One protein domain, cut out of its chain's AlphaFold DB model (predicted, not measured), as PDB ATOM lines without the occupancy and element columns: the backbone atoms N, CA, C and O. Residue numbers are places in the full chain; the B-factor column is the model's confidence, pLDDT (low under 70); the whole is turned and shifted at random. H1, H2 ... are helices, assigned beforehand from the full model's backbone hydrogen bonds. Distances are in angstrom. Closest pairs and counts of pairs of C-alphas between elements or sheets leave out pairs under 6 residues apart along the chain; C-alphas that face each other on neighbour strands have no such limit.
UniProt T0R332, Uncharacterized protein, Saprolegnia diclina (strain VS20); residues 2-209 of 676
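Overview. This is residues 2 to 209 of the 676 residues of an uncharacterized protein of Saprolegnia diclina (strain VS20) (UniProt T0R332). Six helices make a loose, elongated up-and-down bundle, each running against the one before it: H1, H2 and H3 pack as one group of three, and H4, H5 and the very long H6 as another beside it. H3 joins the groups where its residues 71 to 82 pack on residues 90 to 101 of H4, H2 touches H5 with its residues 41 to 45 alone, and the last residues of H6, 201 to 209, stick out alone. The printed part has 208 residues, with H1 to H6 in chain order and no named strand: all helix. The radius of gyration of the C-alphas is 20.6 A; the spans are 76 by 39 by 26 A.

Arrangement. H1, residues 2 to 21, touches H2, residues 30 to 45, in a hairpin at a shallow tilt of 25 degrees; the closest C-alphas, of Leu 15 and Leu 39, are 5.9 A apart. H3, residues 60 to 84, touches H2 with residues 63 to 73 alone, at a steep tilt of 39 degrees, closest at C-alphas 33 and 70, 6.7 A. H4, residues 88 to 124, touches H3 through residues 90 to 101 alone, closest at C-alphas 78 and 94, 5.9 A. H5, residues 136 to 156, touches H4, closest at C-alphas 104 and 149, 6.1 A. H6, residues 162 to 209, touches H4 the same way at 18 degrees, a shallow tilt, closest at C-alphas 100 and 172, 6.4 A. H1 and H6 are apart. Every O i to N i+4 pair is within hydrogen-bond range in H1, H2 and H3; H4 has 32 of 33, H5 16 of 17, H6 43 of 44.

Along the chain. H1 begins at C-alpha 2, (144.519, 154.519, 90.864). H3 is 36.7 A long, H4 53.8 A and H6 69.2 A, ending at C-alpha 209, (160.160, 200.006, 71.750).

Size, cuts and confidence. The C-alphas farthest apart, of Ala 85 and Ser 209, are 75.9 A apart. The printed part has no cut; the links H2 to H3 and H4 to H5 are long. Low-confidence stretches, under 70, include residues 47 to 60 and 115 to 135.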
ATOM      1  N   ALA A   2     143.547 155.622  90.777       55.50
ATOM      2  CA  ALA A   2     144.519 154.519  90.864       55.50
ATOM      3  C   ALA A   2     144.049 153.176  90.258       55.50
ATOM      4  O   ALA A   2     144.785 152.612  89.451       55.50
ATOM      5  N   SER A   3     142.832 152.693  90.564       62.06
ATOM      6  CA  SER A   3     142.337 151.423  89.992       62.06
ATOM      7  C   SER A   3     142.122 151.522  88.476       62.06
ATOM      8  O   SER A   3     142.694 150.724  87.739       62.06
ATOM      9  N   MET A   4     141.451 152.579  87.996       61.56
ATOM     10  CA  MET A   4     141.290 152.858  86.559       61.56
ATOM     11  C   MET A   4     142.641 152.894  85.827       61.56
ATOM     12  O   MET A   4     142.777 152.342  84.743       61.56
ATOM     13  N   ALA A   5     143.681 153.474  86.434       65.12
ATOM     14  CA  ALA A   5     145.026 153.484  85.861       65.12
ATOM     15  C   ALA A   5     145.676 152.084  85.805       65.12
ATOM     16  O   ALA A   5     146.496 151.836  84.922       65.12
ATOM     17  N   THR A   6     145.319 151.154  86.699       74.88
ATOM     18  CA  THR A   6     145.734 149.738  86.606       74.88
ATOM     19  C   THR A   6     144.874 148.922  85.636       74.88
ATOM     20  O   THR A   6     145.408 148.087  84.907       74.88
ATOM     21  N   GLU A   7     143.574 149.206  85.549       76.62
ATOM     22  CA  GLU A   7     142.635 148.605  84.592       76.62
ATOM     23  C   GLU A   7     143.037 148.962  83.149       76.62
ATOM     24  O   GLU A   7     143.225 148.069  82.323       76.62
ATOM     25  N   LEU A   8     143.322 150.238  82.868       75.12
ATOM     26  CA  LEU A   8     143.804 150.722  81.568       75.12
ATOM     27  C   LEU A   8     145.145 150.100  81.151       75.12
ATOM     28  O   LEU A   8     145.315 149.723  79.991       75.12
ATOM     29  N   ARG A   9     146.089 149.921  82.087       77.12
ATOM     30  CA  ARG A   9     147.344 149.186  81.822       77.12
ATOM     31  C   ARG A   9     147.091 147.707  81.527       77.12
ATOM     32  O   ARG A   9     147.780 147.136  80.686       77.12
ATOM     33  N   SER A  10     146.100 147.092  82.177       83.50
ATOM     34  CA  SER A  10     145.682 145.712  81.900       83.50
ATOM     35  C   SER A  10     145.064 145.581  80.503       83.50
ATOM     36  O   SER A  10     145.423 144.664  79.766       83.50
ATOM     37  N   ILE A  11     144.206 146.521  80.089       81.38
ATOM     38  CA  ILE A  11     143.629 146.562  78.733       81.38
ATOM     39  C   ILE A  11     144.734 146.775  77.685       81.38
ATOM     40  O   ILE A  11     144.840 145.972  76.757       81.38
ATOM     41  N   LYS A  12     145.627 147.762  77.878       81.56
ATOM     42  CA  LYS A  12     146.807 147.978  77.017       81.56
ATOM     43  C   LYS A  12     147.644 146.700  76.877       81.56
ATOM     44  O   LYS A  12     147.854 146.240  75.761       81.56
ATOM     45  N   GLY A  13     148.031 146.075  77.991       82.50
ATOM     46  CA  GLY A  13     148.850 144.859  77.988       82.50
ATOM     47  C   GLY A  13     148.163 143.621  77.391       82.50
ATOM     48  O   GLY A  13     148.850 142.702  76.943       82.50
ATOM     49  N   LYS A  14     146.824 143.571  77.352       85.75
ATOM     50  CA  LYS A  14     146.069 142.552  76.597       85.75
ATOM     51  C   LYS A  14     146.103 142.841  75.095       85.75
ATOM     52  O   LYS A  14     146.367 141.925  74.320       85.75
ATOM     53  N   LEU A  15     145.868 144.094  74.695       82.56
ATOM     54  CA  LEU A  15     145.859 144.524  73.293       82.56
ATOM     55  C   LEU A  15     147.249 144.389  72.648       82.56
ATOM     56  O   LEU A  15     147.360 143.842  71.555       82.56
ATOM     57  N   GLU A  16     148.313 144.784  73.355       83.81
ATOM     58  CA  GLU A  16     149.712 144.576  72.945       83.81
ATOM     59  C   GLU A  16     150.014 143.090  72.706       83.81
ATOM     60  O   GLU A  16     150.554 142.731  71.662       83.81
ATOM     61  N   LYS A  17     149.619 142.204  73.633       86.00
ATOM     62  CA  LYS A  17     149.819 140.750  73.495       86.00
ATOM     63  C   LYS A  17     148.999 140.133  72.364       86.00
ATOM     64  O   LYS A  17     149.464 139.180  71.748       86.00
ATOM     65  N   ALA A  18     147.800 140.648  72.092       82.69
ATOM     66  CA  ALA A  18     146.981 140.194  70.973       82.69
ATOM     67  C   ALA A  18     147.592 140.615  69.624       82.69
ATOM     68  O   ALA A  18     147.693 139.791  68.720       82.69
ATOM     69  N   LEU A  19     148.071 141.860  69.515       81.81
ATOM     70  CA  LEU A  19     148.707 142.386  68.303       81.81
ATOM     71  C   LEU A  19     150.096 141.769  68.045       81.81
ATOM     72  O   LEU A  19     150.483 141.576  66.897       81.81
ATOM     73  N   ALA A  20     150.835 141.420  69.102       81.56
ATOM     74  CA  ALA A  20     152.140 140.762  69.007       81.56
ATOM     75  C   ALA A  20     152.066 139.255  68.686       81.56
ATOM     76  O   ALA A  20     153.091 138.668  68.346       81.56
ATOM     77  N   ALA A  21     150.891 138.622  68.799       80.88
ATOM     78  CA  ALA A  21     150.723 137.200  68.493       80.88
ATOM     79  C   ALA A  21     150.823 136.911  66.984       80.88
ATOM     80  O   ALA A  21     151.467 135.942  66.590       80.88
ATOM     81  N   GLU A  22     150.240 137.775  66.148       77.38
ATOM     82  CA  GLU A  22     150.366 137.729  64.687       77.38
ATOM     83  C   GLU A  22     150.514 139.158  64.124       77.38
ATOM     84  O   GLU A  22     149.514 139.864  63.980       77.38
ATOM     85  N   PRO A  23     151.736 139.609  63.777       72.50
ATOM     86  CA  PRO A  23     151.971 140.986  63.333       72.50
ATOM     87  C   PRO A  23     151.511 141.276  61.892       72.50
ATOM     88  O   PRO A  23     151.443 142.442  61.511       72.50
ATOM     89  N   ASP A  24     151.199 140.247  61.093       78.62
ATOM     90  CA  ASP A  24     150.741 140.362  59.700       78.62
ATOM     91  C   ASP A  24     149.202 140.268  59.608       78.62
ATOM     92  O   ASP A  24     148.666 139.154  59.638       78.62
ATOM     93  N   PRO A  25     148.455 141.369  59.374       78.88
ATOM     94  CA  PRO A  25     146.987 141.333  59.363       78.88
ATOM     95  C   PRO A  25     146.377 140.545  58.194       78.88
ATOM     96  O   PRO A  25     145.173 140.325  58.154       78.88
ATOM     97  N   PHE A  26     147.193 140.116  57.225       76.75
ATOM     98  CA  PHE A  26     146.775 139.249  56.118       76.75
ATOM     99  C   PHE A  26     146.715 137.759  56.490       76.75
ATOM    100  O   PHE A  26     146.158 136.980  55.722       76.75
ATOM    101  N   LYS A  27     147.302 137.353  57.625       79.81
ATOM    102  CA  LYS A  27     147.354 135.947  58.072       79.81
ATOM    103  C   LYS A  27     146.313 135.609  59.145       79.81
ATOM    104  O   LYS A  27     146.060 134.429  59.368       79.81
ATOM    105  N   TRP A  28     145.697 136.629  59.746       83.06
ATOM    106  CA  TRP A  28     144.755 136.500  60.858       83.06
ATOM    107  C   TRP A  28     143.614 135.515  60.586       83.06
ATOM    108  O   TRP A  28     142.947 135.554  59.547       83.06
ATOM    109  N   THR A  29     143.321 134.676  61.577       82.81
ATOM    110  CA  THR A  29     142.068 133.913  61.633       82.81
ATOM    111  C   THR A  29     140.889 134.825  61.999       82.81
ATOM    112  O   THR A  29     141.077 135.937  62.501       82.81
ATOM    113  N   SER A  30     139.655 134.357  61.772       79.50
ATOM    114  CA  SER A  30     138.447 135.088  62.197       79.50
ATOM    115  C   SER A  30     138.471 135.358  63.707       79.50
ATOM    116  O   SER A  30     138.231 136.479  64.146       79.50
ATOM    117  N   ASP A  31     138.853 134.346  64.485       81.44
ATOM    118  CA  ASP A  31     138.968 134.368  65.941       81.44
ATOM    119  C   ASP A  31     140.034 135.372  66.418       81.44
ATOM    120  O   ASP A  31     139.836 136.072  67.412       81.44
ATOM    121  N   ALA A  32     141.164 135.478  65.704       81.38
ATOM    122  CA  ALA A  32     142.208 136.459  65.991       81.38
ATOM    123  C   ALA A  32     141.716 137.892  65.727       81.38
ATOM    124  O   ALA A  32     141.866 138.760  66.591       81.38
ATOM    125  N   TYR A  33     141.060 138.126  64.584       83.31
ATOM    126  CA  TYR A  33     140.436 139.413  64.266       83.31
ATOM    127  C   TYR A  33     139.361 139.803  65.293       83.31
ATOM    128  O   TYR A  33     139.371 140.932  65.783       83.31
ATOM    129  N   GLU A  34     138.464 138.886  65.665       82.31
ATOM    130  CA  GLU A  34     137.398 139.158  66.635       82.31
ATOM    131  C   GLU A  34     137.977 139.487  68.020       82.31
ATOM    132  O   GLU A  34     137.572 140.466  68.649       82.31
ATOM    133  N   LYS A  35     138.996 138.744  68.463       84.00
ATOM    134  CA  LYS A  35     139.694 138.965  69.738       84.00
ATOM    135  C   LYS A  35     140.483 140.277  69.787       84.00
ATOM    136  O   LYS A  35     140.489 140.939  70.823       84.00
ATOM    137  N   VAL A  36     141.133 140.682  68.693       84.50
ATOM    138  CA  VAL A  36     141.768 142.011  68.598       84.50
ATOM    139  C   VAL A  36     140.699 143.103  68.547       84.50
ATOM    140  O   VAL A  36     140.845 144.134  69.201       84.50
ATOM    141  N   SER A  37     139.600 142.886  67.818       81.19
ATOM    142  CA  SER A  37     138.565 143.904  67.660       81.19
ATOM    143  C   SER A  37     137.709 144.114  68.910       81.19
ATOM    144  O   SER A  37     137.256 145.240  69.090       81.19
ATOM    145  N   THR A  38     137.487 143.103  69.755       84.12
ATOM    146  CA  THR A  38     136.809 143.276  71.055       84.12
ATOM    147  C   THR A  38     137.701 144.020  72.043       84.12
ATOM    148  O   THR A  38     137.274 145.031  72.582       84.12
ATOM    149  N   LEU A  39     138.977 143.633  72.179       82.31
ATOM    150  CA  LEU A  39     139.945 144.356  73.022       82.31
ATOM    151  C   LEU A  39     140.171 145.813  72.580       82.31
ATOM    152  O   LEU A  39     140.501 146.666  73.402       82.31
ATOM    153  N   LEU A  40     140.011 146.102  71.286       80.62
ATOM    154  CA  LEU A  40     140.070 147.458  70.743       80.62
ATOM    155  C   LEU A  40     138.788 148.262  71.021       80.62
ATOM    156  O   LEU A  40     138.878 149.466  71.241       80.62
ATOM    157  N   ASP A  41     137.616 147.628  71.042       78.62
ATOM    158  CA  ASP A  41     136.384 148.297  71.466       78.62
ATOM    159  C   ASP A  41     136.405 148.553  72.988       78.62
ATOM    160  O   ASP A  41     136.171 149.685  73.401       78.62
ATOM    161  N   ASP A  42     136.812 147.567  73.804       80.00
ATOM    162  CA  ASP A  42     137.043 147.710  75.255       80.00
ATOM    163  C   ASP A  42     137.999 148.878  75.564       80.00
ATOM    164  O   ASP A  42     137.784 149.650  76.501       80.00
ATOM    165  N   ALA A  43     139.069 149.024  74.774       76.12
ATOM    166  CA  ALA A  43     140.001 150.142  74.878       76.12
ATOM    167  C   ALA A  43     139.313 151.489  74.596       76.12
ATOM    168  O   ALA A  43     139.443 152.427  75.383       76.12
ATOM    169  N   LEU A  44     138.560 151.573  73.499       74.75
ATOM    170  CA  LEU A  44     137.900 152.800  73.055       74.75
ATOM    171  C   LEU A  44     136.721 153.218  73.955       74.75
ATOM    172  O   LEU A  44     136.474 154.414  74.088       74.75
ATOM    173  N   GLU A  45     136.024 152.280  74.606       75.38
ATOM    174  CA  GLU A  45     134.981 152.587  75.603       75.38
ATOM    175  C   GLU A  45     135.547 153.100  76.941       75.38
ATOM    176  O   GLU A  45     134.830 153.757  77.694       75.38
ATOM    177  N   ASN A  46     136.831 152.855  77.226       75.50
ATOM    178  CA  ASN A  46     137.516 153.298  78.447       75.50
ATOM    179  C   ASN A  46     138.444 154.518  78.220       75.50
ATOM    180  O   ASN A  46     139.350 154.755  79.017       75.50
ATOM    181  N   ASP A  47     138.252 155.279  77.134       67.94
ATOM    182  CA  ASP A  47     139.107 156.408  76.706       67.94
ATOM    183  C   ASP A  47     140.607 156.042  76.512       67.94
ATOM    184  O   ASP A  47     141.481 156.917  76.463       67.94
ATOM    185  N   LEU A  48     140.955 154.751  76.375       66.19
ATOM    186  CA  LEU A  48     142.346 154.328  76.200       66.19
ATOM    187  C   LEU A  48     142.862 154.776  74.827       66.19
ATOM    188  O   LEU A  48     142.332 154.396  73.785       66.19
ATOM    189  N   GLY A  49     143.949 155.547  74.832       59.50
ATOM    190  CA  GLY A  49     144.532 156.095  73.609       59.50
ATOM    191  C   GLY A  49     143.937 157.435  73.176       59.50
ATOM    192  O   GLY A  49     144.283 157.903  72.094       59.50
ATOM    193  N   ASP A  50     143.117 158.091  74.006       59.53
ATOM    194  CA  ASP A  50     142.913 159.532  73.862       59.53
ATOM    195  C   ASP A  50     144.219 160.256  74.273       59.53
ATOM    196  O   ASP A  50     144.735 160.008  75.365       59.53
ATOM    197  N   PRO A  51     144.808 161.134  73.436       52.72
ATOM    198  CA  PRO A  51     146.043 161.864  73.765       52.72
ATOM    199  C   PRO A  51     145.950 162.754  75.019       52.72
ATOM    200  O   PRO A  51     146.981 163.174  75.544       52.72
ATOM    201  N   ARG A  52     144.746 162.983  75.562       53.00
ATOM    202  CA  ARG A  52     144.520 163.519  76.916       53.00
ATOM    203  C   ARG A  52     144.671 162.425  77.979       53.00
ATOM    204  O   ARG A  52     143.786 162.218  78.808       53.00
ATOM    205  N   ASP A  53     145.799 161.717  77.951       51.72
ATOM    206  CA  ASP A  53     146.056 160.527  78.766       51.72
ATOM    207  C   ASP A  53     146.244 160.901  80.251       51.72
ATOM    208  O   ASP A  53     147.358 160.988  80.771       51.72
ATOM    209  N   ARG A  54     145.121 161.127  80.952       48.06
ATOM    210  CA  ARG A  54     145.020 161.482  82.387       48.06
ATOM    211  C   ARG A  54     145.759 160.520  83.326       48.06
ATOM    212  O   ARG A  54     145.908 160.830  84.506       48.06
ATOM    213  N   ASN A  55     146.170 159.356  82.827       53.03
ATOM    214  CA  ASN A  55     146.839 158.298  83.574       53.03
ATOM    215  C   ASN A  55     148.268 158.008  83.055       53.03
ATOM    216  O   ASN A  55     148.927 157.111  83.588       53.03
ATOM    217  N   GLY A  56     148.750 158.757  82.051       51.16
ATOM    218  CA  GLY A  56     150.117 158.702  81.521       51.16
ATOM    219  C   GLY A  56     150.495 157.388  80.825       51.16
ATOM    220  O   GLY A  56     151.655 156.985  80.879       51.16
ATOM    221  N   VAL A  57     149.534 156.672  80.236       55.94
ATOM    222  CA  VAL A  57     149.709 155.281  79.780       55.94
ATOM    223  C   VAL A  57     150.378 155.169  78.398       55.94
ATOM    224  O   VAL A  57     151.008 154.145  78.106       55.94
ATOM    225  N   GLY A  58     150.283 156.195  77.548       59.66
ATOM    226  CA  GLY A  58     150.937 156.252  76.239       59.66
ATOM    227  C   GLY A  58     150.416 155.167  75.295       59.66
ATOM    228  O   GLY A  58     151.177 154.312  74.839       59.66
ATOM    229  N   ALA A  59     149.097 155.124  75.087       63.94
ATOM    230  CA  ALA A  59     148.423 154.055  74.337       63.94
ATOM    231  C   ALA A  59     148.015 154.426  72.894       63.94
ATOM    232  O   ALA A  59     147.654 153.537  72.122       63.94
ATOM    233  N   THR A  60     148.098 155.708  72.520       67.00
ATOM    234  CA  THR A  60     147.664 156.268  71.220       67.00
ATOM    235  C   THR A  60     148.163 155.460  70.016       67.00
ATOM    236  O   THR A  60     147.380 155.072  69.152       67.00
ATOM    237  N   THR A  61     149.460 155.149  69.980       70.25
ATOM    238  CA  THR A  61     150.122 154.428  68.881       70.25
ATOM    239  C   THR A  61     149.640 152.985  68.726       70.25
ATOM    240  O   THR A  61     149.500 152.508  67.603       70.25
ATOM    241  N   ILE A  62     149.347 152.298  69.831       74.62
ATOM    242  CA  ILE A  62     148.930 150.887  69.849       74.62
ATOM    243  C   ILE A  62     147.460 150.759  69.448       74.62
ATOM    244  O   ILE A  62     147.116 149.900  68.639       74.62
ATOM    245  N   VAL A  63     146.605 151.652  69.953       75.06
ATOM    246  CA  VAL A  63     145.188 151.734  69.566       75.06
ATOM    247  C   VAL A  63     145.069 152.068  68.075       75.06
ATOM    248  O   VAL A  63     144.310 151.416  67.358       75.06
ATOM    249  N   GLN A  64     145.894 152.993  67.568       73.50
ATOM    250  CA  GLN A  64     145.979 153.293  66.136       73.50
ATOM    251  C   GLN A  64     146.486 152.099  65.308       73.50
ATOM    252  O   GLN A  64     145.920 151.803  64.256       73.50
ATOM    253  N   ALA A  65     147.525 151.392  65.768       76.56
ATOM    254  CA  ALA A  65     148.071 150.223  65.074       76.56
ATOM    255  C   ALA A  65     147.047 149.080  64.985       76.56
ATOM    256  O   ALA A  65     146.827 148.542  63.899       76.56
ATOM    257  N   ALA A  66     146.364 148.764  66.089       80.12
ATOM    258  CA  ALA A  66     145.292 147.773  66.118       80.12
ATOM    259  C   ALA A  66     144.116 148.171  65.207       80.12
ATOM    260  O   ALA A  66     143.609 147.339  64.455       80.12
ATOM    261  N   HIS A  67     143.714 149.449  65.208       76.88
ATOM    262  CA  HIS A  67     142.632 149.933  64.346       76.88
ATOM    263  C   HIS A  67     142.980 149.832  62.853       76.88
ATOM    264  O   HIS A  67     142.182 149.312  62.069       76.88
ATOM    265  N   ASN A  68     144.196 150.240  62.475       79.50
ATOM    266  CA  ASN A  68     144.711 150.096  61.115       79.50
ATOM    267  C   ASN A  68     144.764 148.614  60.689       79.50
ATOM    268  O   ASN A  68     144.358 148.280  59.576       79.50
ATOM    269  N   ALA A  69     145.223 147.722  61.574       82.38
ATOM    270  CA  ALA A  69     145.336 146.291  61.304       82.38
ATOM    271  C   ALA A  69     143.968 145.619  61.068       82.38
ATOM    272  O   ALA A  69     143.807 144.913  60.071       82.38
ATOM    273  N   CYS A  70     142.952 145.920  61.893       81.75
ATOM    274  CA  CYS A  70     141.570 145.480  61.652       81.75
ATOM    275  C   CYS A  70     141.076 145.874  60.250       81.75
ATOM    276  O   CYS A  70     140.517 145.044  59.538       81.75
ATOM    277  N   ILE A  71     141.321 147.118  59.823       78.06
ATOM    278  CA  ILE A  71     140.859 147.623  58.521       78.06
ATOM    279  C   ILE A  71     141.607 146.963  57.352       78.06
ATOM    280  O   ILE A  71     141.008 146.711  56.306       78.06
ATOM    281  N   VAL A  72     142.893 146.628  57.507       83.56
ATOM    282  CA  VAL A  72     143.639 145.851  56.497       83.56
ATOM    283  C   VAL A  72     143.033 144.454  56.323       83.56
ATOM    284  O   VAL A  72     142.809 144.038  55.183       83.56
ATOM    285  N   TYR A  73     142.697 143.770  57.422       84.44
ATOM    286  CA  TYR A  73     142.015 142.473  57.384       84.44
ATOM    287  C   TYR A  73     140.625 142.570  56.735       84.44
ATOM    288  O   TYR A  73     140.327 141.839  55.790       84.44
ATOM    289  N   GLU A  74     139.791 143.520  57.164       79.56
ATOM    290  CA  GLU A  74     138.443 143.736  56.616       79.56
ATOM    291  C   GLU A  74     138.472 144.029  55.108       79.56
ATOM    292  O   GLU A  74     137.738 143.409  54.336       79.56
ATOM    293  N   ARG A  75     139.378 144.907  54.654       82.19
ATOM    294  CA  ARG A  75     139.594 145.195  53.225       82.19
ATOM    295  C   ARG A  75     140.085 143.969  52.445       82.19
ATOM    296  O   ARG A  75     139.807 143.872  51.249       82.19
ATOM    297  N   HIS A  76     140.809 143.043  53.076       81.94
ATOM    298  CA  HIS A  76     141.195 141.776  52.454       81.94
ATOM    299  C   HIS A  76     139.990 140.830  52.323       81.94
ATOM    300  O   HIS A  76     139.725 140.337  51.226       81.94
ATOM    301  N   GLN A  77     139.191 140.665  53.383       80.88
ATOM    302  CA  GLN A  77     137.972 139.845  53.351       80.88
ATOM    303  C   GLN A  77     136.937 140.369  52.343       80.88
ATOM    304  O   GLN A  77     136.374 139.588  51.580       80.88
ATOM    305  N   ILE A  78     136.744 141.691  52.251       80.62
ATOM    306  CA  ILE A  78     135.869 142.318  51.245       80.62
ATOM    307  C   ILE A  78     136.293 141.923  49.819       80.62
ATOM    308  O   ILE A  78     135.441 141.544  49.013       80.62
ATOM    309  N   LYS A  79     137.599 141.928  49.517       81.94
ATOM    310  CA  LYS A  79     138.127 141.508  48.208       81.94
ATOM    311  C   LYS A  79     137.934 140.012  47.947       81.94
ATOM    312  O   LYS A  79     137.589 139.638  46.830       81.94
ATOM    313  N   LEU A  80     138.108 139.158  48.960       81.56
ATOM    314  CA  LEU A  80     137.859 137.713  48.845       81.56
ATOM    315  C   LEU A  80     136.374 137.396  48.586       81.56
ATOM    316  O   LEU A  80     136.068 136.496  47.803       81.56
ATOM    317  N   VAL A  81     135.452 138.153  49.189       80.31
ATOM    318  CA  VAL A  81     134.005 138.038  48.933       80.31
ATOM    319  C   VAL A  81     133.657 138.504  47.515       80.31
ATOM    320  O   VAL A  81     133.006 137.761  46.779       80.31
ATOM    321  N   GLN A  82     134.153 139.674  47.090       79.25
ATOM    322  CA  GLN A  82     133.975 140.179  45.719       79.25
ATOM    323  C   GLN A  82     134.500 139.196  44.659       79.25
ATOM    324  O   GLN A  82     133.854 139.005  43.632       79.25
ATOM    325  N   ALA A  83     135.634 138.537  44.920       78.94
ATOM    326  CA  ALA A  83     136.233 137.556  44.016       78.94
ATOM    327  C   ALA A  83     135.469 136.217  43.940       78.94
ATOM    328  O   ALA A  83     135.618 135.498  42.955       78.94
ATOM    329  N   ARG A  84     134.665 135.863  44.955       77.44
ATOM    330  CA  ARG A  84     133.898 134.602  44.983       77.44
ATOM    331  C   ARG A  84     132.523 134.698  44.320       77.44
ATOM    332  O   ARG A  84     132.103 133.721  43.710       77.44
ATOM    333  N   ALA A  85     131.813 135.822  44.455       64.56
ATOM    334  CA  ALA A  85     130.461 135.978  43.901       64.56
ATOM    335  C   ALA A  85     130.075 137.459  43.669       64.56
ATOM    336  O   ALA A  85     129.436 138.072  44.527       64.56
ATOM    337  N   PRO A  86     130.411 138.054  42.508       72.12
ATOM    338  CA  PRO A  86     130.097 139.450  42.200       72.12
ATOM    339  C   PRO A  86     128.635 139.637  41.742       72.12
ATOM    340  O   PRO A  86     128.369 139.980  40.591       72.12
ATOM    341  N   SER A  87     127.662 139.432  42.639       77.69
ATOM    342  CA  SER A  87     126.284 139.886  42.391       77.69
ATOM    343  C   SER A  87     126.172 141.408  42.601       77.69
ATOM    344  O   SER A  87     126.924 141.959  43.413       77.69
ATOM    345  N   PRO A  88     125.243 142.120  41.928       78.00
ATOM    346  CA  PRO A  88     125.126 143.576  42.056       78.00
ATOM    347  C   PRO A  88     124.948 144.054  43.502       78.00
ATOM    348  O   PRO A  88     125.550 145.051  43.903       78.00
ATOM    349  N   ASP A  89     124.178 143.319  44.307       77.12
ATOM    350  CA  ASP A  89     123.911 143.686  45.697       77.12
ATOM    351  C   ASP A  89     125.057 143.305  46.646       77.12
ATOM    352  O   ASP A  89     125.325 144.053  47.585       77.12
ATOM    353  N   VAL A  90     125.815 142.234  46.365       78.25
ATOM    354  CA  VAL A  90     127.072 141.944  47.084       78.25
ATOM    355  C   VAL A  90     128.127 143.007  46.771       78.25
ATOM    356  O   VAL A  90     128.781 143.500  47.685       78.25
ATOM    357  N   VAL A  91     128.252 143.442  45.512       79.44
ATOM    358  CA  VAL A  91     129.171 144.530  45.129       79.44
ATOM    359  C   VAL A  91     128.777 145.846  45.811       79.44
ATOM    360  O   VAL A  91     129.645 146.517  46.372       79.44
ATOM    361  N   ARG A  92     127.482 146.191  45.853       80.50
ATOM    362  CA  ARG A  92     126.968 147.341  46.625       80.50
ATOM    363  C   ARG A  92     127.292 147.227  48.117       80.50
ATOM    364  O   ARG A  92     127.803 148.185  48.691       80.50
ATOM    365  N   LEU A  93     127.049 146.062  48.723       81.12
ATOM    366  CA  LEU A  93     127.328 145.785  50.137       81.12
ATOM    367  C   LEU A  93     128.816 145.944  50.469       81.12
ATOM    368  O   LEU A  93     129.162 146.627  51.430       81.12
ATOM    369  N   CYS A  94     129.697 145.368  49.651       80.75
ATOM    370  CA  CYS A  94     131.147 145.479  49.781       80.75
ATOM    371  C   CYS A  94     131.640 146.928  49.642       80.75
ATOM    372  O   CYS A  94     132.413 147.392  50.481       80.75
ATOM    373  N   ASN A  95     131.162 147.661  48.632       82.88
ATOM    374  CA  ASN A  95     131.577 149.045  48.394       82.88
ATOM    375  C   ASN A  95     131.075 149.986  49.503       82.88
ATOM    376  O   ASN A  95     131.839 150.808  50.004       82.88
ATOM    377  N   GLY A  96     129.819 149.836  49.941       83.06
ATOM    378  CA  GLY A  96     129.269 150.612  51.057       83.06
ATOM    379  C   GLY A  96     129.965 150.308  52.387       83.06
ATOM    380  O   GLY A  96     130.256 151.233  53.143       83.06
ATOM    381  N   LYS A  97     130.324 149.039  52.647       81.88
ATOM    382  CA  LYS A  97     131.164 148.662  53.796       81.88
ATOM    383  C   LYS A  97     132.523 149.360  53.753       81.88
ATOM    384  O   LYS A  97     132.927 149.927  54.763       81.88
ATOM    385  N   GLN A  98     133.193 149.378  52.599       82.88
ATOM    386  CA  GLN A  98     134.470 150.078  52.464       82.88
ATOM    387  C   GLN A  98     134.336 151.580  52.774       82.88
ATOM    388  O   GLN A  98     135.126 152.103  53.551       82.88
ATOM    389  N   VAL A  99     133.314 152.262  52.237       85.38
ATOM    390  CA  VAL A  99     133.070 153.694  52.512       85.38
ATOM    391  C   VAL A  99     132.836 153.959  54.005       85.38
ATOM    392  O   VAL A  99     133.399 154.908  54.546       85.38
ATOM    393  N   ILE A 100     132.063 153.105  54.688       85.06
ATOM    394  CA  ILE A 100     131.821 153.220  56.137       85.06
ATOM    395  C   ILE A 100     133.132 153.089  56.929       85.06
ATOM    396  O   ILE A 100     133.414 153.929  57.783       85.06
ATOM    397  N   GLY A 101     133.943 152.067  56.639       81.25
ATOM    398  CA  GLY A 101     135.225 151.854  57.319       81.25
ATOM    399  C   GLY A 101     136.222 152.994  57.087       81.25
ATOM    400  O   GLY A 101     136.876 153.447  58.029       81.25
ATOM    401  N   ASP A 102     136.295 153.493  55.851       83.00
ATOM    402  CA  ASP A 102     137.242 154.530  55.444       83.00
ATOM    403  C   ASP A 102     136.903 155.905  56.068       83.00
ATOM    404  O   ASP A 102     137.806 156.576  56.576       83.00
ATOM    405  N   GLU A 103     135.622 156.304  56.141       86.06
ATOM    406  CA  GLU A 103     135.217 157.541  56.842       86.06
ATOM    407  C   GLU A 103     135.342 157.426  58.370       86.06
ATOM    408  O   GLU A 103     135.802 158.370  59.018       86.06
ATOM    409  N   CYS A 104     135.011 156.275  58.974       83.62
ATOM    410  CA  CYS A 104     135.226 156.070  60.412       83.62
ATOM    411  C   CYS A 104     136.707 156.215  60.801       83.62
ATOM    412  O   CYS A 104     137.013 156.869  61.802       83.62
ATOM    413  N   LEU A 105     137.621 155.674  59.988       79.19
ATOM    414  CA  LEU A 105     139.062 155.858  60.161       79.19
ATOM    415  C   LEU A 105     139.477 157.324  59.968       79.19
ATOM    416  O   LEU A 105     140.250 157.846  60.771       79.19
ATOM    417  N   ARG A 106     138.957 158.011  58.938       85.69
ATOM    418  CA  ARG A 106     139.264 159.430  58.678       85.69
ATOM    419  C   ARG A 106     138.907 160.311  59.878       85.69
ATOM    420  O   ARG A 106     139.729 161.122  60.300       85.69
ATOM    421  N   ILE A 107     137.723 160.105  60.455       84.62
ATOM    422  CA  ILE A 107     137.224 160.866  61.608       84.62
ATOM    423  C   ILE A 107     138.055 160.575  62.870       84.62
ATOM    424  O   ILE A 107     138.452 161.510  63.564       84.62
ATOM    425  N   LEU A 108     138.388 159.310  63.157       78.00
ATOM    426  CA  LEU A 108     139.230 158.962  64.315       78.00
ATOM    427  C   LEU A 108     140.657 159.513  64.190       78.00
ATOM    428  O   LEU A 108     141.182 160.072  65.156       78.00
ATOM    429  N   ASN A 109     141.253 159.435  62.999       79.25
ATOM    430  CA  ASN A 109     142.570 160.009  62.724       79.25
ATOM    431  C   ASN A 109     142.556 161.538  62.876       79.25
ATOM    432  O   ASN A 109     143.476 162.100  63.468       79.25
ATOM    433  N   GLY A 110     141.504 162.209  62.398       80.81
ATOM    434  CA  GLY A 110     141.331 163.655  62.540       80.81
ATOM    435  C   GLY A 110     141.133 164.108  63.992       80.81
ATOM    436  O   GLY A 110     141.769 165.067  64.423       80.81
ATOM    437  N   LEU A 111     140.340 163.378  64.786       77.00
ATOM    438  CA  LEU A 111     140.197 163.611  66.232       77.00
ATOM    439  C   LEU A 111     141.544 163.479  66.969       77.00
ATOM    440  O   LEU A 111     141.875 164.311  67.815       77.00
ATOM    441  N   ASN A 112     142.352 162.476  66.608       74.50
ATOM    442  CA  ASN A 112     143.697 162.286  67.159       74.50
ATOM    443  C   ASN A 112     144.655 163.419  66.736       74.50
ATOM    444  O   ASN A 112     145.388 163.951  67.573       74.50
ATOM    445  N   ALA A 113     144.618 163.829  65.462       73.69
ATOM    446  CA  ALA A 113     145.453 164.901  64.920       73.69
ATOM    447  C   ALA A 113     145.138 166.269  65.549       73.69
ATOM    448  O   ALA A 113     146.064 166.947  65.995       73.69
ATOM    449  N   MET A 114     143.855 166.636  65.671       72.88
ATOM    450  CA  MET A 114     143.436 167.878  66.335       72.88
ATOM    451  C   MET A 114     143.978 167.951  67.763       72.88
ATOM    452  O   MET A 114     144.576 168.953  68.141       72.88
ATOM    453  N   SER A 115     143.849 166.881  68.556       66.56
ATOM    454  CA  SER A 115     144.381 166.898  69.923       66.56
ATOM    455  C   SER A 115     145.912 166.946  69.970       66.56
ATOM    456  O   SER A 115     146.450 167.547  70.901       66.56
ATOM    457  N   SER A 116     146.616 166.379  68.983       64.12
ATOM    458  CA  SER A 116     148.071 166.541  68.863       64.12
ATOM    459  C   SER A 116     148.463 167.992  68.565       64.12
ATOM    460  O   SER A 116     149.432 168.478  69.142       64.12
ATOM    461  N   GLN A 117     147.697 168.700  67.727       62.91
ATOM    462  CA  GLN A 117     147.882 170.138  67.489       62.91
ATOM    463  C   GLN A 117     147.629 170.950  68.769       62.91
ATOM    464  O   GLN A 117     148.430 171.806  69.128       62.91
ATOM    465  N   THR A 118     146.597 170.608  69.557       59.84
ATOM    466  CA  THR A 118     146.359 171.302  70.842       59.84
ATOM    467  C   THR A 118     147.513 171.174  71.840       59.84
ATOM    468  O   THR A 118     147.640 172.024  72.719       59.84
ATOM    469  N   PHE A 119     148.340 170.130  71.712       51.91
ATOM    470  CA  PHE A 119     149.529 169.934  72.536       51.91
ATOM    471  C   PHE A 119     150.728 170.738  72.012       51.91
ATOM    472  O   PHE A 119     151.403 171.390  72.805       51.91
ATOM    473  N   THR A 120     150.976 170.757  70.695       59.06
ATOM    474  CA  THR A 120     152.058 171.580  70.122       59.06
ATOM    475  C   THR A 120     151.832 173.068  70.369       59.06
ATOM    476  O   THR A 120     152.757 173.766  70.774       59.06
ATOM    477  N   ASP A 121     150.597 173.538  70.214       56.69
ATOM    478  CA  ASP A 121     150.264 174.962  70.311       56.69
ATOM    479  C   ASP A 121     150.328 175.466  71.768       56.69
ATOM    480  O   ASP A 121     150.695 176.615  72.022       56.69
ATOM    481  N   ALA A 122     150.055 174.585  72.742       52.00
ATOM    482  CA  ALA A 122     150.254 174.855  74.169       52.00
ATOM    483  C   ALA A 122     151.743 174.946  74.557       52.00
ATOM    484  O   ALA A 122     152.119 175.764  75.395       52.00
ATOM    485  N   VAL A 123     152.613 174.149  73.924       50.12
ATOM    486  CA  VAL A 123     154.068 174.169  74.176       50.12
ATOM    487  C   VAL A 123     154.741 175.429  73.610       50.12
ATOM    488  O   VAL A 123     155.749 175.876  74.155       50.12
ATOM    489  N   VAL A 124     154.196 176.032  72.546       50.53
ATOM    490  CA  VAL A 124     154.821 177.177  71.854       50.53
ATOM    491  C   VAL A 124     154.687 178.510  72.610       50.53
ATOM    492  O   VAL A 124     155.588 179.343  72.500       50.53
ATOM    493  N   CYS A 125     153.622 178.734  73.394       44.88
ATOM    494  CA  CYS A 125     153.425 179.966  74.184       44.88
ATOM    495  C   CYS A 125     152.720 179.697  75.539       44.88
ATOM    496  O   CYS A 125     151.503 179.880  75.647       44.88
ATOM    497  N   PRO A 126     153.473 179.316  76.596       51.91
ATOM    498  CA  PRO A 126     152.909 178.863  77.876       51.91
ATOM    499  C   PRO A 126     152.033 179.878  78.630       51.91
ATOM    500  O   PRO A 126     151.142 179.477  79.370       51.91
ATOM    501  N   GLU A 127     152.271 181.183  78.462       51.91
ATOM    502  CA  GLU A 127     151.574 182.239  79.220       51.91
ATOM    503  C   GLU A 127     150.183 182.598  78.660       51.91
ATOM    504  O   GLU A 127     149.417 183.297  79.322       51.91
ATOM    505  N   LEU A 128     149.839 182.120  77.456       51.59
ATOM    506  CA  LEU A 128     148.558 182.402  76.785       51.59
ATOM    507  C   LEU A 128     147.794 181.133  76.369       51.59
ATOM    508  O   LEU A 128     146.563 181.158  76.313       51.59
ATOM    509  N   ASN A 129     148.485 180.017  76.107       54.56
ATOM    510  CA  ASN A 129     147.878 178.811  75.538       54.56
ATOM    511  C   ASN A 129     147.715 177.675  76.566       54.56
ATOM    512  O   ASN A 129     148.472 176.705  76.572       54.56
ATOM    513  N   GLY A 130     146.634 177.711  77.352       57.94
ATOM    514  CA  GLY A 130     146.020 176.457  77.823       57.94
ATOM    515  C   GLY A 130     145.489 175.660  76.616       57.94
ATOM    516  O   GLY A 130     145.053 176.292  75.647       57.94
ATOM    517  N   PRO A 131     145.520 174.313  76.592       59.12
ATOM    518  CA  PRO A 131     145.168 173.540  75.399       59.12
ATOM    519  C   PRO A 131     143.769 173.874  74.853       59.12
ATOM    520  O   PRO A 131     142.827 174.133  75.595       59.12
ATOM    521  N   ILE A 132     143.603 173.845  73.528       59.12
ATOM    522  CA  ILE A 132     142.338 174.210  72.852       59.12
ATOM    523  C   ILE A 132     141.149 173.344  73.320       59.12
ATOM    524  O   ILE A 132     140.018 173.823  73.412       59.12
ATOM    525  N   LEU A 133     141.410 172.089  73.696       54.56
ATOM    526  CA  LEU A 133     140.420 171.175  74.275       54.56
ATOM    527  C   LEU A 133     140.072 171.470  75.752       54.56
ATOM    528  O   LEU A 133     139.210 170.796  76.303       54.56
ATOM    529  N   ASP A 134     140.667 172.467  76.416       61.72
ATOM    530  CA  ASP A 134     140.154 172.953  77.713       61.72
ATOM    531  C   ASP A 134     138.889 173.810  77.562       61.72
ATOM    532  O   ASP A 134     138.203 174.067  78.549       61.72
ATOM    533  N   ASN A 135     138.501 174.179  76.335       68.31
ATOM    534  CA  ASN A 135     137.141 174.628  76.058       68.31
ATOM    535  C   ASN A 135     136.183 173.422  76.211       68.31
ATOM    536  O   ASN A 135     136.147 172.555  75.327       68.31
ATOM    537  N   PRO A 136     135.358 173.340  77.282       70.44
ATOM    538  CA  PRO A 136     134.607 172.122  77.601       70.44
ATOM    539  C   PRO A 136     133.570 171.777  76.523       70.44
ATOM    540  O   PRO A 136     133.185 170.623  76.366       70.44
ATOM    541  N   ARG A 137     133.141 172.764  75.722       76.88
ATOM    542  CA  ARG A 137     132.214 172.563  74.599       76.88
ATOM    543  C   ARG A 137     132.871 171.921  73.374       76.88
ATOM    544  O   ARG A 137     132.143 171.483  72.490       76.88
ATOM    545  N   ILE A 138     134.198 171.940  73.259       77.56
ATOM    546  CA  ILE A 138     134.938 171.227  72.205       77.56
ATOM    547  C   ILE A 138     135.274 169.817  72.708       77.56
ATOM    548  O   ILE A 138     135.031 168.848  71.999       77.56
ATOM    549  N   ASP A 139     135.711 169.704  73.964       74.44
ATOM    550  CA  ASP A 139     136.011 168.444  74.661       74.44
ATOM    551  C   ASP A 139     134.813 167.472  74.691       74.44
ATOM    552  O   ASP A 139     134.942 166.302  74.331       74.44
ATOM    553  N   ILE A 140     133.615 167.965  75.041       78.38
ATOM    554  CA  ILE A 140     132.372 167.170  75.011       78.38
ATOM    555  C   ILE A 140     132.033 166.738  73.577       78.38
ATOM    556  O   ILE A 140     131.806 165.555  73.342       78.38
ATOM    557  N   MET A 141     132.077 167.657  72.601       78.94
ATOM    558  CA  MET A 141     131.803 167.321  71.196       78.94
ATOM    559  C   MET A 141     132.784 166.274  70.649       78.94
ATOM    560  O   MET A 141     132.368 165.387  69.907       78.94
ATOM    561  N   ALA A 142     134.065 166.334  71.026       78.94
ATOM    562  CA  ALA A 142     135.062 165.344  70.628       78.94
ATOM    563  C   ALA A 142     134.750 163.950  71.202       78.94
ATOM    564  O   ALA A 142     134.780 162.971  70.452       78.94
ATOM    565  N   ARG A 143     134.369 163.846  72.487       76.06
ATOM    566  CA  ARG A 143     133.924 162.569  73.085       76.06
ATOM    567  C   ARG A 143     132.641 162.045  72.449       76.06
ATOM    568  O   ARG A 143     132.599 160.879  72.066       76.06
ATOM    569  N   ASP A 144     131.637 162.896  72.250       81.06
ATOM    570  CA  ASP A 144     130.381 162.520  71.587       81.06
ATOM    571  C   ASP A 144     130.604 162.068  70.134       81.06
ATOM    572  O   ASP A 144     129.860 161.227  69.620       81.06
ATOM    573  N   MET A 145     131.637 162.583  69.459       84.12
ATOM    574  CA  MET A 145     132.063 162.089  68.148       84.12
ATOM    575  C   MET A 145     132.769 160.733  68.234       84.12
ATOM    576  O   MET A 145     132.366 159.818  67.511       84.12
ATOM    577  N   ARG A 146     133.748 160.548  69.136       79.50
ATOM    578  CA  ARG A 146     134.389 159.235  69.364       79.50
ATOM    579  C   ARG A 146     133.337 158.162  69.682       79.50
ATOM    580  O   ARG A 146     133.259 157.153  68.985       79.50
ATOM    581  N   ALA A 147     132.460 158.424  70.653       79.44
ATOM    582  CA  ALA A 147     131.403 157.514  71.097       79.44
ATOM    583  C   ALA A 147     130.401 157.144  69.989       79.44
ATOM    584  O   ALA A 147     129.901 156.016  69.959       79.44
ATOM    585  N   ARG A 148     130.098 158.064  69.061       82.06
ATOM    586  CA  ARG A 148     129.238 157.773  67.902       82.06
ATOM    587  C   ARG A 148     129.954 156.934  66.844       82.06
ATOM    588  O   ARG A 148     129.354 155.981  66.350       82.06
ATOM    589  N   ILE A 149     131.229 157.201  66.556       82.19
ATOM    590  CA  ILE A 149     132.016 156.391  65.611       82.19
ATOM    591  C   ILE A 149     132.235 154.961  66.126       82.19
ATOM    592  O   ILE A 149     132.087 154.020  65.349       82.19
ATOM    593  N   ILE A 150     132.487 154.768  67.426       75.88
ATOM    594  CA  ILE A 150     132.586 153.429  68.041       75.88
ATOM    595  C   ILE A 150     131.290 152.636  67.805       75.88
ATOM    596  O   ILE A 150     131.327 151.515  67.300       75.88
ATOM    597  N   LYS A 151     130.125 153.244  68.065       79.25
ATOM    598  CA  LYS A 151     128.809 152.609  67.852       79.25
ATOM    599  C   LYS A 151     128.534 152.292  66.379       79.25
ATOM    600  O   LYS A 151     128.013 151.218  66.081       79.25
ATOM    601  N   ILE A 152     128.927 153.174  65.457       83.50
ATOM    602  CA  ILE A 152     128.863 152.915  64.009       83.50
ATOM    603  C   ILE A 152     129.747 151.717  63.639       83.50
ATOM    604  O   ILE A 152     129.275 150.805  62.962       83.50
ATOM    605  N   ARG A 153     130.990 151.659  64.132       78.31
ATOM    606  CA  ARG A 153     131.931 150.554  63.884       78.31
ATOM    607  C   ARG A 153     131.417 149.218  64.434       78.31
ATOM    608  O   ARG A 153     131.487 148.199  63.745       78.31
ATOM    609  N   MET A 154     130.835 149.218  65.635       72.81
ATOM    610  CA  MET A 154     130.180 148.043  66.215       72.81
ATOM    611  C   MET A 154     129.001 147.549  65.363       72.81
ATOM    612  O   MET A 154     128.854 146.340  65.168       72.81
ATOM    613  N   ALA A 155     128.169 148.467  64.855       74.06
ATOM    614  CA  ALA A 155     127.026 148.147  64.001       74.06
ATOM    615  C   ALA A 155     127.454 147.651  62.609       74.06
ATOM    616  O   ALA A 155     126.882 146.690  62.098       74.06
ATOM    617  N   TYR A 156     128.499 148.250  62.033       75.19
ATOM    618  CA  TYR A 156     129.075 147.922  60.727       75.19
ATOM    619  C   TYR A 156     129.459 146.438  60.581       75.19
ATOM    620  O   TYR A 156     129.147 145.818  59.559       75.19
ATOM    621  N   ARG A 157     130.020 145.828  61.637       69.06
ATOM    622  CA  ARG A 157     130.327 144.382  61.682       69.06
ATOM    623  C   ARG A 157     129.093 143.475  61.540       69.06
ATOM    624  O   ARG A 157     129.254 142.297  61.256       69.06
ATOM    625  N   ARG A 158     127.877 144.006  61.728       70.44
ATOM    626  CA  ARG A 158     126.583 143.291  61.672       70.44
ATOM    627  C   ARG A 158     125.725 143.702  60.459       70.44
ATOM    628  O   ARG A 158     124.499 143.548  60.472       70.44
ATOM    629  N   ILE A 159     126.328 144.301  59.428       74.25
ATOM    630  CA  ILE A 159     125.630 144.699  58.193       74.25
ATOM    631  C   ILE A 159     125.675 143.548  57.178       74.25
ATOM    632  O   ILE A 159     126.641 143.405  56.432       74.25
ATOM    633  N   ASP A 160     124.605 142.757  57.118       70.94
ATOM    634  CA  ASP A 160     124.522 141.556  56.263       70.94
ATOM    635  C   ASP A 160     123.534 141.711  55.091       70.94
ATOM    636  O   ASP A 160     123.272 140.762  54.359       70.94
ATOM    637  N   GLY A 161     122.961 142.906  54.904       76.19
ATOM    638  CA  GLY A 161     121.973 143.177  53.858       76.19
ATOM    639  C   GLY A 161     121.749 144.673  53.595       76.19
ATOM    640  O   GLY A 161     122.125 145.507  54.425       76.19
ATOM    641  N   PRO A 162     121.128 145.027  52.452       72.69
ATOM    642  CA  PRO A 162     121.123 146.389  51.909       72.69
ATOM    643  C   PRO A 162     120.454 147.422  52.824       72.69
ATOM    644  O   PRO A 162     121.034 148.473  53.065       72.69
ATOM    645  N   SER A 163     119.313 147.118  53.447       77.38
ATOM    646  CA  SER A 163     118.634 148.084  54.330       77.38
ATOM    647  C   SER A 163     119.423 148.409  55.611       77.38
ATOM    648  O   SER A 163     119.248 149.477  56.187       77.38
ATOM    649  N   ARG A 164     120.322 147.514  56.065       80.62
ATOM    650  CA  ARG A 164     121.276 147.827  57.152       80.62
ATOM    651  C   ARG A 164     122.457 148.668  56.651       80.62
ATOM    652  O   ARG A 164     123.023 149.434  57.424       80.62
ATOM    653  N   LEU A 165     122.832 148.523  55.377       82.69
ATOM    654  CA  LEU A 165     123.887 149.308  54.734       82.69
ATOM    655  C   LEU A 165     123.449 150.762  54.541       82.69
ATOM    656  O   LEU A 165     124.216 151.660  54.862       82.69
ATOM    657  N   GLU A 166     122.224 150.993  54.066       82.50
ATOM    658  CA  GLU A 166     121.659 152.337  53.884       82.50
ATOM    659  C   GLU A 166     121.599 153.110  55.209       82.50
ATOM    660  O   GLU A 166     122.036 154.257  55.270       82.50
ATOM    661  N   GLU A 167     121.165 152.463  56.295       84.12
ATOM    662  CA  GLU A 167     121.186 153.060  57.635       84.12
ATOM    663  C   GLU A 167     122.622 153.320  58.133       84.12
ATOM    664  O   GLU A 167     122.906 154.390  58.668       84.12
ATOM    665  N   GLY A 168     123.568 152.402  57.893       83.00
ATOM    666  CA  GLY A 168     124.988 152.618  58.211       83.00
ATOM    667  C   GLY A 168     125.624 153.777  57.425       83.00
ATOM    668  O   GLY A 168     126.411 154.549  57.977       83.00
ATOM    669  N   LEU A 169     125.244 153.944  56.154       85.00
ATOM    670  CA  LEU A 169     125.645 155.067  55.301       85.00
ATOM    671  C   LEU A 169     124.997 156.386  55.754       85.00
ATOM    672  O   LEU A 169     125.650 157.429  55.738       85.00
ATOM    673  N   ARG A 170     123.749 156.356  56.241       87.81
ATOM    674  CA  ARG A 170     123.092 157.523  56.851       87.81
ATOM    675  C   ARG A 170     123.790 157.950  58.146       87.81
ATOM    676  O   ARG A 170     124.145 159.118  58.290       87.81
ATOM    677  N   MET A 171     124.054 157.005  59.051       86.31
ATOM    678  CA  MET A 171     124.742 157.266  60.321       86.31
ATOM    679  C   MET A 171     126.175 157.788  60.118       86.31
ATOM    680  O   MET A 171     126.606 158.688  60.839       86.31
ATOM    681  N   THR A 172     126.912 157.277  59.124       87.75
ATOM    682  CA  THR A 172     128.241 157.817  58.772       87.75
ATOM    683  C   THR A 172     128.162 159.196  58.127       87.75
ATOM    684  O   THR A 172     128.955 160.061  58.495       87.75
ATOM    685  N   ALA A 173     127.201 159.462  57.238       87.94
ATOM    686  CA  ALA A 173     127.005 160.794  56.660       87.94
ATOM    687  C   ALA A 173     126.621 161.848  57.721       87.94
ATOM    688  O   ALA A 173     127.052 163.001  57.641       87.94
ATOM    689  N   GLU A 174     125.856 161.460  58.743       89.56
ATOM    690  CA  GLU A 174     125.565 162.296  59.912       89.56
ATOM    691  C   GLU A 174     126.821 162.552  60.757       89.56
ATOM    692  O   GLU A 174     127.144 163.709  61.026       89.56
ATOM    693  N   ALA A 175     127.594 161.511  61.083       88.75
ATOM    694  CA  ALA A 175     128.851 161.662  61.819       88.75
ATOM    695  C   ALA A 175     129.900 162.500  61.057       88.75
ATOM    696  O   ALA A 175     130.606 163.304  61.660       88.75
ATOM    697  N   THR A 176     129.973 162.367  59.733       90.12
ATOM    698  CA  THR A 176     130.874 163.146  58.864       90.12
ATOM    699  C   THR A 176     130.521 164.634  58.868       90.12
ATOM    700  O   THR A 176     131.414 165.483  58.887       90.12
ATOM    701  N   ARG A 177     129.223 164.969  58.904       91.88
ATOM    702  CA  ARG A 177     128.744 166.353  59.017       91.88
ATOM    703  C   ARG A 177     129.100 166.963  60.373       91.88
ATOM    704  O   ARG A 177     129.645 168.062  60.418       91.88
ATOM    705  N   ASP A 178     128.824 166.246  61.459       87.94
ATOM    706  CA  ASP A 178     129.140 166.704  62.815       87.94
ATOM    707  C   ASP A 178     130.655 166.835  63.039       87.94
ATOM    708  O   ASP A 178     131.104 167.764  63.713       87.94
ATOM    709  N   PHE A 179     131.454 165.961  62.420       90.25
ATOM    710  CA  PHE A 179     132.910 166.069  62.414       90.25
ATOM    711  C   PHE A 179     133.393 167.333  61.687       90.25
ATOM    712  O   PHE A 179     134.177 168.084  62.259       90.25
ATOM    713  N   ALA A 180     132.872 167.639  60.495       89.38
ATOM    714  CA  ALA A 180     133.232 168.864  59.772       89.38
ATOM    715  C   ALA A 180     132.842 170.148  60.542       89.38
ATOM    716  O   ALA A 180     133.556 171.151  60.497       89.38
ATOM    717  N   LEU A 181     131.735 170.118  61.297       89.31
ATOM    718  CA  LEU A 181     131.354 171.205  62.211       89.31
ATOM    719  C   LEU A 181     132.321 171.334  63.401       89.31
ATOM    720  O   LEU A 181     132.585 172.452  63.852       89.31
ATOM    721  N   LEU A 182     132.866 170.221  63.902       87.06
ATOM    722  CA  LEU A 182     133.904 170.220  64.934       87.06
ATOM    723  C   LEU A 182     135.239 170.761  64.392       87.06
ATOM    724  O   LEU A 182     135.816 171.639  65.030       87.06
ATOM    725  N   GLU A 183     135.683 170.320  63.209       85.88
ATOM    726  CA  GLU A 183     136.890 170.826  62.531       85.88
ATOM    727  C   GLU A 183     136.816 172.345  62.311       85.88
ATOM    728  O   GLU A 183     137.717 173.077  62.721       85.88
ATOM    729  N   ALA A 184     135.713 172.849  61.743       87.31
ATOM    730  CA  ALA A 184     135.514 174.284  61.517       87.31
ATOM    731  C   ALA A 184     135.521 175.101  62.824       87.31
ATOM    732  O   ALA A 184     136.084 176.197  62.881       87.31
ATOM    733  N   LYS A 185     134.932 174.558  63.897       84.38
ATOM    734  CA  LYS A 185     134.913 175.189  65.222       84.38
ATOM    735  C   LYS A 185     136.311 175.238  65.847       84.38
ATOM    736  O   LYS A 185     136.710 176.299  66.323       84.38
ATOM    737  N   VAL A 186     137.064 174.137  65.794       82.06
ATOM    738  CA  VAL A 186     138.464 174.077  66.255       82.06
ATOM    739  C   VAL A 186     139.335 175.046  65.454       82.06
ATOM    740  O   VAL A 186     140.054 175.832  66.061       82.06
ATOM    741  N   GLY A 187     139.201 175.089  64.125       80.62
ATOM    742  CA  GLY A 187     139.905 176.057  63.278       80.62
ATOM    743  C   GLY A 187     139.626 177.513  63.671       80.62
ATOM    744  O   GLY A 187     140.558 178.298  63.820       80.62
ATOM    745  N   SER A 188     138.363 177.868  63.939       82.75
ATOM    746  CA  SER A 188     138.006 179.233  64.360       82.75
ATOM    747  C   SER A 188     138.600 179.640  65.720       82.75
ATOM    748  O   SER A 188     138.962 180.801  65.915       82.75
ATOM    749  N   GLU A 189     138.742 178.685  66.644       79.12
ATOM    750  CA  GLU A 189     139.361 178.861  67.964       79.12
ATOM    751  C   GLU A 189     140.895 178.976  67.840       79.12
ATOM    752  O   GLU A 189     141.486 179.873  68.442       79.12
ATOM    753  N   VAL A 190     141.529 178.155  66.986       77.19
ATOM    754  CA  VAL A 190     142.958 178.252  66.620       77.19
ATOM    755  C   VAL A 190     143.277 179.624  66.025       77.19
ATOM    756  O   VAL A 190     144.160 180.315  66.527       77.19
ATOM    757  N   GLU A 191     142.533 180.074  65.006       79.38
ATOM    758  CA  GLU A 191     142.750 181.402  64.418       79.38
ATOM    759  C   GLU A 191     142.550 182.528  65.443       79.38
ATOM    760  O   GLU A 191     143.276 183.521  65.427       79.38
ATOM    761  N   SER A 192     141.562 182.404  66.339       80.81
ATOM    762  CA  SER A 192     141.315 183.418  67.369       80.81
ATOM    763  C   SER A 192     142.486 183.540  68.344       80.81
ATOM    764  O   SER A 192     142.839 184.652  68.736       80.81
ATOM    765  N   ARG A 193     143.119 182.415  68.694       75.12
ATOM    766  CA  ARG A 193     144.318 182.371  69.540       75.12
ATOM    767  C   ARG A 193     145.546 182.896  68.812       75.12
ATOM    768  O   ARG A 193     146.234 183.742  69.363       75.12
ATOM    769  N   GLN A 194     145.763 182.508  67.556       76.44
ATOM    770  CA  GLN A 194     146.856 183.043  66.732       76.44
ATOM    771  C   GLN A 194     146.768 184.568  66.567       76.44
ATOM    772  O   GLN A 194     147.791 185.250  66.604       76.44
ATOM    773  N   ARG A 195     145.552 185.125  66.442       80.56
ATOM    774  CA  ARG A 195     145.325 186.580  66.445       80.56
ATOM    775  C   ARG A 195     145.675 187.207  67.802       80.56
ATOM    776  O   ARG A 195     146.445 188.160  67.829       80.56
ATOM    777  N   ALA A 196     145.203 186.638  68.913       77.50
ATOM    778  CA  ALA A 196     145.537 187.121  70.259       77.50
ATOM    779  C   ALA A 196     147.045 187.029  70.584       77.50
ATOM    780  O   ALA A 196     147.603 187.938  71.190       77.50
ATOM    781  N   GLU A 197     147.721 185.970  70.137       76.06
ATOM    782  CA  GLU A 197     149.168 185.764  70.275       76.06
ATOM    783  C   GLU A 197     149.965 186.775  69.430       76.06
ATOM    784  O   GLU A 197     150.967 187.324  69.891       76.06
ATOM    785  N   ALA A 198     149.499 187.083  68.215       78.19
ATOM    786  CA  ALA A 198     150.071 188.139  67.382       78.19
ATOM    787  C   ALA A 198     149.880 189.533  68.007       78.19
ATOM    788  O   ALA A 198     150.829 190.312  68.048       78.19
ATOM    789  N   ASP A 199     148.699 189.836  68.551       79.38
ATOM    790  CA  ASP A 199     148.436 191.102  69.243       79.38
ATOM    791  C   ASP A 199     149.235 191.229  70.552       79.38
ATOM    792  O   ASP A 199     149.763 192.303  70.846       79.38
ATOM    793  N   ALA A 200     149.427 190.131  71.291       75.19
ATOM    794  CA  ALA A 200     150.306 190.088  72.457       75.19
ATOM    795  C   ALA A 200     151.778 190.338  72.081       75.19
ATOM    796  O   ALA A 200     152.441 191.139  72.744       75.19
ATOM    797  N   ARG A 201     152.281 189.738  70.988       78.31
ATOM    798  CA  ARG A 201     153.619 190.050  70.442       78.31
ATOM    799  C   ARG A 201     153.730 191.515  70.024       78.31
ATOM    800  O   ARG A 201     154.626 192.199  70.505       78.31
ATOM    801  N   ASN A 202     152.774 192.030  69.249       80.81
ATOM    802  CA  ASN A 202     152.719 193.443  68.853       80.81
ATOM    803  C   ASN A 202     152.734 194.393  70.071       80.81
ATOM    804  O   ASN A 202     153.315 195.477  70.006       80.81
ATOM    805  N   ASN A 203     152.109 194.004  71.186       79.62
ATOM    806  CA  ASN A 203     152.102 194.779  72.427       79.62
ATOM    807  C   ASN A 203     153.429 194.669  73.209       79.62
ATOM    808  O   ASN A 203     153.922 195.662  73.749       79.62
ATOM    809  N   MET A 204     154.065 193.494  73.227       75.06
ATOM    810  CA  MET A 204     155.421 193.340  73.767       75.06
ATOM    811  C   MET A 204     156.448 194.141  72.957       75.06
ATOM    812  O   MET A 204     157.257 194.851  73.551       75.06
ATOM    813  N   ASP A 205     156.368 194.122  71.627       78.06
ATOM    814  CA  ASP A 205     157.245 194.902  70.749       78.06
ATOM    815  C   ASP A 205     157.027 196.413  70.920       78.06
ATOM    816  O   ASP A 205     157.999 197.171  70.981       78.06
ATOM    817  N   ARG A 206     155.775 196.867  71.097       77.12
ATOM    818  CA  ARG A 206     155.467 198.262  71.466       77.12
ATOM    819  C   ARG A 206     156.064 198.646  72.813       77.12
ATOM    820  O   ARG A 206     156.870 199.567  72.856       77.12
ATOM    821  N   THR A 207     155.763 197.917  73.888       77.00
ATOM    822  CA  THR A 207     156.284 198.258  75.228       77.00
ATOM    823  C   THR A 207     157.804 198.085  75.345       77.00
ATOM    824  O   THR A 207     158.433 198.722  76.193       77.00
ATOM    825  N   SER A 208     158.421 197.248  74.504       79.62
ATOM    826  CA  SER A 208     159.876 197.145  74.332       79.62
ATOM    827  C   SER A 208     160.433 198.373  73.603       79.62
ATOM    828  O   SER A 208     161.371 199.005  74.086       79.62
ATOM    829  N   SER A 209     159.814 198.784  72.492       80.19
ATOM    830  CA  SER A 209     160.160 200.006  71.750       80.19
ATOM    831  C   SER A 209     160.008 201.271  72.607       80.19
ATOM    832  O   SER A 209     160.901 202.115  72.631       80.19
TER     833      SER A 209